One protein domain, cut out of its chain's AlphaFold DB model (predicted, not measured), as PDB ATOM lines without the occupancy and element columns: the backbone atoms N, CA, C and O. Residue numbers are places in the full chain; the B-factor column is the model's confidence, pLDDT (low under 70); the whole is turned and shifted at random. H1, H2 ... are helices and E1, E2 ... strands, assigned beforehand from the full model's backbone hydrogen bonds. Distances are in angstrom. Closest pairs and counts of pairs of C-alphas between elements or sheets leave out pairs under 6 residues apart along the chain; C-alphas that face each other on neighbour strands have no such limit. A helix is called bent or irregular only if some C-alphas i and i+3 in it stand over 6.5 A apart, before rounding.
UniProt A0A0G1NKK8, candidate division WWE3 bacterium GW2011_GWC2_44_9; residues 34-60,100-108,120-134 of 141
ATOM      1  N   LEU A  34      34.806 -94.827 -51.835       95.81
ATOM      2  CA  LEU A  34      35.170 -93.748 -50.909       95.81
ATOM      3  C   LEU A  34      36.668 -93.428 -50.981       95.81
ATOM      4  O   LEU A  34      37.053 -92.261 -50.960       95.81
ATOM      5  N   ARG A  35      37.519 -94.448 -51.121       94.56
ATOM      6  CA  ARG A  35      38.966 -94.273 -51.270       94.56
ATOM      7  C   ARG A  35      39.332 -93.555 -52.567       94.56
ATOM      8  O   ARG A  35      40.222 -92.713 -52.550       94.56
ATOM      9  N   GLU A  36      38.664 -93.881 -53.670       94.69
ATOM     10  CA  GLU A  36      38.872 -93.221 -54.964       94.69
ATOM     11  C   GLU A  36      38.444 -91.751 -54.933       94.69
ATOM     12  O   GLU A  36      39.159 -90.895 -55.453       94.69
ATOM     13  N   MET A  37      37.311 -91.449 -54.292       93.12
ATOM     14  CA  MET A  37      36.814 -90.076 -54.165       93.12
ATOM     15  C   MET A  37      37.705 -89.213 -53.267       93.12
ATOM     16  O   MET A  37      37.925 -88.043 -53.572       93.12
ATOM     17  N   ASN A  38      38.214 -89.781 -52.166       91.75
ATOM     18  CA  ASN A  38      39.148 -89.134 -51.239       91.75
ATOM     19  C   ASN A  38      38.706 -87.732 -50.755       91.75
ATOM     20  O   ASN A  38      39.510 -86.816 -50.590       91.75
ATOM     21  N   GLU A  39      37.404 -87.550 -50.539       93.81
ATOM     22  CA  GLU A  39      36.824 -86.283 -50.067       93.81
ATOM     23  C   GLU A  39      36.813 -86.175 -48.530       93.81
ATOM     24  O   GLU A  39      36.578 -85.101 -47.973       93.81
ATOM     25  N   GLY A  40      37.061 -87.289 -47.834       94.62
ATOM     26  CA  GLY A  40      36.999 -87.381 -46.377       94.62
ATOM     27  C   GLY A  40      35.587 -87.168 -45.818       94.62
ATOM     28  O   GLY A  40      34.569 -87.391 -46.483       94.62
ATOM     29  N   GLY A  41      35.525 -86.750 -44.553       96.50
ATOM     30  CA  GLY A  41      34.277 -86.470 -43.840       96.50
ATOM     31  C   GLY A  41      33.887 -87.550 -42.832       96.50
ATOM     32  O   GLY A  41      34.687 -88.416 -42.464       96.50
ATOM     33  N   ILE A  42      32.653 -87.450 -42.334       98.25
ATOM     34  CA  ILE A  42      32.107 -88.368 -41.328       98.25
ATOM     35  C   ILE A  42      31.094 -89.298 -41.992       98.25
ATOM     36  O   ILE A  42      30.139 -88.845 -42.628       98.25
ATOM     37  N   ILE A  43      31.313 -90.599 -41.822       98.50
ATOM     38  CA  ILE A  43      30.444 -91.658 -42.320       98.50
ATOM     39  C   ILE A  43      29.511 -92.092 -41.194       98.50
ATOM     40  O   ILE A  43      29.954 -92.677 -40.205       98.50
ATOM     41  N   TYR A  44      28.213 -91.875 -41.368       98.56
ATOM     42  CA  TYR A  44      27.195 -92.580 -40.606       98.56
ATOM     43  C   TYR A  44      27.116 -94.023 -41.097       98.56
ATOM     44  O   TYR A  44      26.468 -94.337 -42.095       98.56
ATOM     45  N   ASN A  45      27.861 -94.896 -40.428       98.00
ATOM     46  CA  ASN A  45      28.026 -96.288 -40.813       98.00
ATOM     47  C   ASN A  45      27.102 -97.220 -40.030       98.00
ATOM     48  O   ASN A  45      26.771 -96.966 -38.870       98.00
ATOM     49  N   ARG A  46      26.787 -98.378 -40.615       96.06
ATOM     50  CA  ARG A  46      26.289 -99.525 -39.851       96.06
ATOM     51  C   ARG A  46      27.216 -99.810 -38.658       96.06
ATOM     52  O   ARG A  46      28.437 -99.884 -38.826       96.06
ATOM     53  N   TYR A  47      26.630-100.001 -37.478       95.81
ATOM     54  CA  TYR A  47      27.347-100.110 -36.203       95.81
ATOM     55  C   TYR A  47      28.482-101.146 -36.218       95.81
ATOM     56  O   TYR A  47      29.611-100.871 -35.811       95.81
ATOM     57  N   GLU A  48      28.208-102.323 -36.772       93.19
ATOM     58  CA  GLU A  48      29.125-103.462 -36.828       93.19
ATOM     59  C   GLU A  48      30.295-103.260 -37.804       93.19
ATOM     60  O   GLU A  48      31.279-104.002 -37.759       93.19
ATOM     61  N   TRP A  49      30.224-102.255 -38.679       95.25
ATOM     62  CA  TRP A  49      31.277-101.955 -39.650       95.25
ATOM     63  C   TRP A  49      32.310-100.946 -39.143       95.25
ATOM     64  O   TRP A  49      33.345-100.793 -39.788       95.25
ATOM     65  N   GLY A  50      32.091-100.291 -37.995       95.38
ATOM     66  CA  GLY A  50      32.939 -99.178 -37.542       95.38
ATOM     67  C   GLY A  50      34.430 -99.519 -37.473       95.38
ATOM     68  O   GLY A  50      35.251 -98.836 -38.081       95.38
ATOM     69  N   GLY A  51      34.782-100.637 -36.832       93.38
ATOM     70  CA  GLY A  51      36.183-101.044 -36.693       93.38
ATOM     71  C   GLY A  51      36.845-101.391 -38.029       93.38
ATOM     72  O   GLY A  51      38.025-101.109 -38.229       93.38
ATOM     73  N   TYR A  52      36.075-101.957 -38.958       92.56
ATOM     74  CA  TYR A  52      36.550-102.278 -40.301       92.56
ATOM     75  C   TYR A  52      36.800-101.012 -41.128       92.56
ATOM     76  O   TYR A  52      37.847-100.891 -41.762       92.56
ATOM     77  N   LEU A  53      35.891-100.037 -41.061       95.25
ATOM     78  CA  LEU A  53      36.040 -98.751 -41.744       95.25
ATOM     79  C   LEU A  53      37.220 -97.946 -41.191       95.25
ATOM     80  O   LEU A  53      37.996 -97.424 -41.981       95.25
ATOM     81  N   ILE A  54      37.428 -97.926 -39.870       95.25
ATOM     82  CA  ILE A  54      38.610 -97.292 -39.254       95.25
ATOM     83  C   ILE A  54      39.912 -97.884 -39.810       95.25
ATOM     84  O   ILE A  54      40.885 -97.164 -40.020       95.25
ATOM     85  N   TRP A  55      39.950 -99.198 -40.042       92.56
ATOM     86  CA  TRP A  55      41.130 -99.858 -40.596       92.56
ATOM     87  C   TRP A  55      41.329 -99.566 -42.090       92.56
ATOM     88  O   TRP A  55      42.459 -99.351 -42.523       92.56
ATOM     89  N   GLN A  56      40.253 -99.569 -42.878       93.69
ATOM     90  CA  GLN A  56      40.327 -99.496 -44.342       93.69
ATOM     91  C   GLN A  56      40.281 -98.078 -44.925       93.69
ATOM     92  O   GLN A  56      40.715 -97.884 -46.065       93.69
ATOM     93  N   LEU A  57      39.745 -97.117 -44.171       95.44
ATOM     94  CA  LEU A  57      39.538 -95.720 -44.557       95.44
ATOM     95  C   LEU A  57      40.027 -94.782 -43.435       95.44
ATOM     96  O   LEU A  57      39.215 -94.100 -42.813       95.44
ATOM     97  N   PRO A  58      41.341 -94.726 -43.148       93.12
ATOM     98  CA  PRO A  58      41.876 -93.935 -42.034       93.12
ATOM     99  C   PRO A  58      41.631 -92.422 -42.167       93.12
ATOM    100  O   PRO A  58      41.611 -91.718 -41.158       93.12
ATOM    101  N   ASP A  59      41.417 -91.926 -43.389       92.50
ATOM    102  CA  ASP A  59      41.114 -90.516 -43.671       92.50
ATOM    103  C   ASP A  59      39.640 -90.154 -43.413       92.50
ATOM    104  O   ASP A  59      39.276 -88.977 -43.346       92.50
ATOM    105  N   TYR A  60      38.784 -91.161 -43.225       97.44
ATOM    106  CA  TYR A  60      37.375 -90.992 -42.899       97.44
ATOM    107  C   TYR A  60      37.137 -91.239 -41.414       97.44
ATOM    108  O   TYR A  60      37.646 -92.182 -40.808       97.44
ATOM    109  N   TYR A 100      26.515 -83.802 -35.877       95.56
ATOM    110  CA  TYR A 100      27.733 -84.589 -36.072       95.56
ATOM    111  C   TYR A 100      28.414 -84.339 -37.422       95.56
ATOM    112  O   TYR A 100      29.393 -85.010 -37.731       95.56
ATOM    113  N   ASN A 101      27.926 -83.387 -38.225       97.12
ATOM    114  CA  ASN A 101      28.457 -83.048 -39.545       97.12
ATOM    115  C   ASN A 101      28.666 -84.278 -40.450       97.12
ATOM    116  O   ASN A 101      29.707 -84.441 -41.092       97.12
ATOM    117  N   VAL A 102      27.672 -85.168 -40.470       98.19
ATOM    118  CA  VAL A 102      27.685 -86.366 -41.309       98.19
ATOM    119  C   VAL A 102      27.676 -85.959 -42.779       98.19
ATOM    120  O   VAL A 102      26.872 -85.122 -43.206       98.19
ATOM    121  N   SER A 103      28.588 -86.563 -43.539       98.00
ATOM    122  CA  SER A 103      28.784 -86.330 -44.976       98.00
ATOM    123  C   SER A 103      28.320 -87.522 -45.814       98.00
ATOM    124  O   SER A 103      27.857 -87.345 -46.938       98.00
ATOM    125  N   TRP A 104      28.418 -88.730 -45.253       98.50
ATOM    126  CA  TRP A 104      28.108 -89.982 -45.939       98.50
ATOM    127  C   TRP A 104      27.201 -90.851 -45.081       98.50
ATOM    128  O   TRP A 104      27.434 -90.974 -43.879       98.50
ATOM    129  N   LEU A 105      26.219 -91.509 -45.692       98.50
ATOM    130  CA  LEU A 105      25.465 -92.588 -45.049       98.50
ATOM    131  C   LEU A 105      25.892 -93.905 -45.689       98.50
ATOM    132  O   LEU A 105      25.744 -94.069 -46.895       98.50
ATOM    133  N   LEU A 106      26.407 -94.836 -44.891       98.31
ATOM    134  CA  LEU A 106      26.781 -96.180 -45.321       98.31
ATOM    135  C   LEU A 106      26.037 -97.200 -44.460       98.31
ATOM    136  O   LEU A 106      26.511 -97.631 -43.404       98.31
ATOM    137  N   ILE A 107      24.841 -97.561 -44.906       97.69
ATOM    138  CA  ILE A 107      23.870 -98.356 -44.145       97.69
ATOM    139  C   ILE A 107      23.447 -99.594 -44.934       97.69
ATOM    140  O   ILE A 107      23.738 -99.717 -46.122       97.69
ATOM    141  N   SER A 108      22.776-100.539 -44.276       95.88
ATOM    142  CA  SER A 108      22.199-101.692 -44.969       95.88
ATOM    143  C   SER A 108      20.913-101.304 -45.716       95.88
ATOM    144  O   SER A 108      20.138-100.490 -45.196       95.88
ATOM    145  N   GLY A 120      13.019 -90.464 -52.133       95.44
ATOM    146  CA  GLY A 120      13.320 -89.116 -52.618       95.44
ATOM    147  C   GLY A 120      14.564 -88.523 -51.953       95.44
ATOM    148  O   GLY A 120      14.431 -87.603 -51.148       95.44
ATOM    149  N   PRO A 121      15.785 -89.004 -52.266       95.44
ATOM    150  CA  PRO A 121      16.990 -88.639 -51.515       95.44
ATOM    151  C   PRO A 121      17.255 -87.130 -51.476       95.44
ATOM    152  O   PRO A 121      17.681 -86.593 -50.451       95.44
ATOM    153  N   GLU A 122      16.955 -86.444 -52.577       96.56
ATOM    154  CA  GLU A 122      17.169 -85.006 -52.742       96.56
ATOM    155  C   GLU A 122      16.304 -84.180 -51.781       96.56
ATOM    156  O   GLU A 122      16.766 -83.155 -51.276       96.56
ATOM    157  N   GLU A 123      15.098 -84.653 -51.444       96.06
ATOM    158  CA  GLU A 123      14.211 -84.004 -50.466       96.06
ATOM    159  C   GLU A 123      14.827 -83.982 -49.060       96.06
ATOM    160  O   GLU A 123      14.558 -83.082 -48.264       96.06
ATOM    161  N   TYR A 124      15.701 -84.948 -48.777       96.00
ATOM    162  CA  TYR A 124      16.437 -85.068 -47.522       96.00
ATOM    163  C   TYR A 124      17.862 -84.502 -47.605       96.00
ATOM    164  O   TYR A 124      18.617 -84.610 -46.637       96.00
ATOM    165  N   GLY A 125      18.245 -83.890 -48.730       96.75
ATOM    166  CA  GLY A 125      19.583 -83.333 -48.929       96.75
ATOM    167  C   GLY A 125      20.660 -84.390 -49.187       96.75
ATOM    168  O   GLY A 125      21.811 -84.191 -48.799       96.75
ATOM    169  N   TYR A 126      20.299 -85.512 -49.809       97.56
ATOM    170  CA  TYR A 126      21.219 -86.590 -50.165       97.56
ATOM    171  C   TYR A 126      21.126 -86.964 -51.647       97.56
ATOM    172  O   TYR A 126      20.129 -86.730 -52.323       97.56
ATOM    173  N   THR A 127      22.165 -87.624 -52.142       97.69
ATOM    174  CA  THR A 127      22.166 -88.349 -53.415       97.69
ATOM    175  C   THR A 127      22.590 -89.786 -53.157       97.69
ATOM    176  O   THR A 127      23.561 -90.032 -52.438       97.69
ATOM    177  N   GLU A 128      21.872 -90.746 -53.741       97.75
ATOM    178  CA  GLU A 128      22.322 -92.136 -53.765       97.75
ATOM    179  C   GLU A 128      23.487 -92.268 -54.744       97.75
ATOM    180  O   GLU A 128      23.358 -91.986 -55.933       97.75
ATOM    181  N   VAL A 129      24.640 -92.681 -54.232       96.88
ATOM    182  CA  VAL A 129      25.871 -92.767 -55.019       96.88
ATOM    183  C   VAL A 129      26.114 -94.188 -55.496       96.88
ATOM    184  O   VAL A 129      26.545 -94.412 -56.628       96.88
ATOM    185  N   LYS A 130      25.864 -95.161 -54.619       96.00
ATOM    186  CA  LYS A 130      26.065 -96.571 -54.931       96.00
ATOM    187  C   LYS A 130      25.169 -97.447 -54.071       96.00
ATOM    188  O   LYS A 130      25.042 -97.221 -52.869       96.00
ATOM    189  N   ARG A 131      24.614 -98.496 -54.670       95.94
ATOM    190  CA  ARG A 131      23.826 -99.519 -53.984       95.94
ATOM    191  C   ARG A 131      24.317-100.896 -54.391       95.94
ATOM    192  O   ARG A 131      24.472-101.184 -55.574       95.94
ATOM    193  N   GLY A 132      24.560-101.737 -53.395       90.81
ATOM    194  CA  GLY A 132      24.851-103.153 -53.568       90.81
ATOM    195  C   GLY A 132      23.864-104.005 -52.777       90.81
ATOM    196  O   GLY A 132      22.988-103.497 -52.079       90.81
ATOM    197  N   ASN A 133      24.037-105.325 -52.814       88.94
ATOM    198  CA  ASN A 133      23.134-106.237 -52.101       88.94
ATOM    199  C   ASN A 133      23.178-106.090 -50.572       88.94
ATOM    200  O   ASN A 133      22.276-106.570 -49.896       88.94
ATOM    201  N   GLN A 134      24.251-105.527 -50.013       88.88
ATOM    202  CA  GLN A 134      24.505-105.507 -48.563       88.88
ATOM    203  C   GLN A 134      24.627-104.088 -47.999       88.88
ATOM    204  O   GLN A 134      24.600-103.912 -46.781       88.88
TER     205      GLN A 134
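What this domain is: This is residues 34 to 60, 100 to 108 and 120 to 134 of the 141 residues of a protein of candidate division WWE3 bacterium GW2011_GWC2_44_9 (UniProt A0A0G1NKK8). What shape does the chain make? A small two-strand sheet, E1 beside E2, stands near the middle, with the helix H2 to one side of it and the strand E3 to the other; the short helix H3 lies at the far end beyond E3, and the short helix H1 lies before E1. What is it built of? The printed part has 51 residues, with three named helices and three named strands in the order H1 E1 H2 E2 H3 E3; the class is mixed, helices and strands, and the sheet, order E1 E2, is parallel. How tight is it? The whole is only just compact, close to loose, with a radius of gyration of the C-alphas of 11.5 A and spans of 32 by 24 by 23 A.

How they stand to each other: What follows the first helix? H1, residues 34 to 37, leads by a tight link into E1, residues 41 to 45. E1 is the parallel neighbour of E2, residues 102 to 107, at 27 degrees between directions; N 44 and O 104 are 2.8 A apart and N 106 and O 44 are 2.8 A apart, within hydrogen-bond range. Where is the longest helix? H2, residues 47 to 56, follows E1 by a tight link, and its residues 47 to 53 make 4 pairs of C-alphas within 10 A with E1 and 4 with E2. It is irregular, with C-alphas 48 and 51 7.5 A apart. What of the last two elements? E3, residues 126 to 131, pairs with no named strand but is near E2, with 12 pairs of C-alphas within 10 A; the closest C-alphas of E3 and H3, residues 121 to 124, are those of Pro 121 and Thr 127, 5.5 A apart. How are the helix backbones? In H2, 4 of 6 O i to N i+4 pairs are within hydrogen-bond range; H1 and H3 are too short for such a pair.

Where its parts are: Where does the printed part begin? H1 starts at C-alpha 34 (35.170, -93.748, -50.909) and spans 5.2 A; E1 spans 12.0 A and H2 15.3 A. Where do the later elements lie? E2 spans 12.9 A from C-alpha 102 (27.685, -86.366, -41.309), H3 5.4 A, and E3 13.7 A to C-alpha 131 (23.826, -99.519, -53.984).

The domain as a whole: How far does it reach? The two C-alphas farthest apart are those of Trp 55 and Glu 123, 32.8 A. Where is the chain cut? Residues 61 to 99 are not printed, with 13.4 A from C-alpha 60 to C-alpha 100, nor are residues 109 to 119, with 17.2 A from C-alpha 108 to C-alpha 120. Are any links long? Of the links that are printed whole, H1 to E1, E1 to H2 and H3 to E3 are tight. How confident is the model? The mean pLDDT of the printed part is 95.5, and no printed residue is under 70.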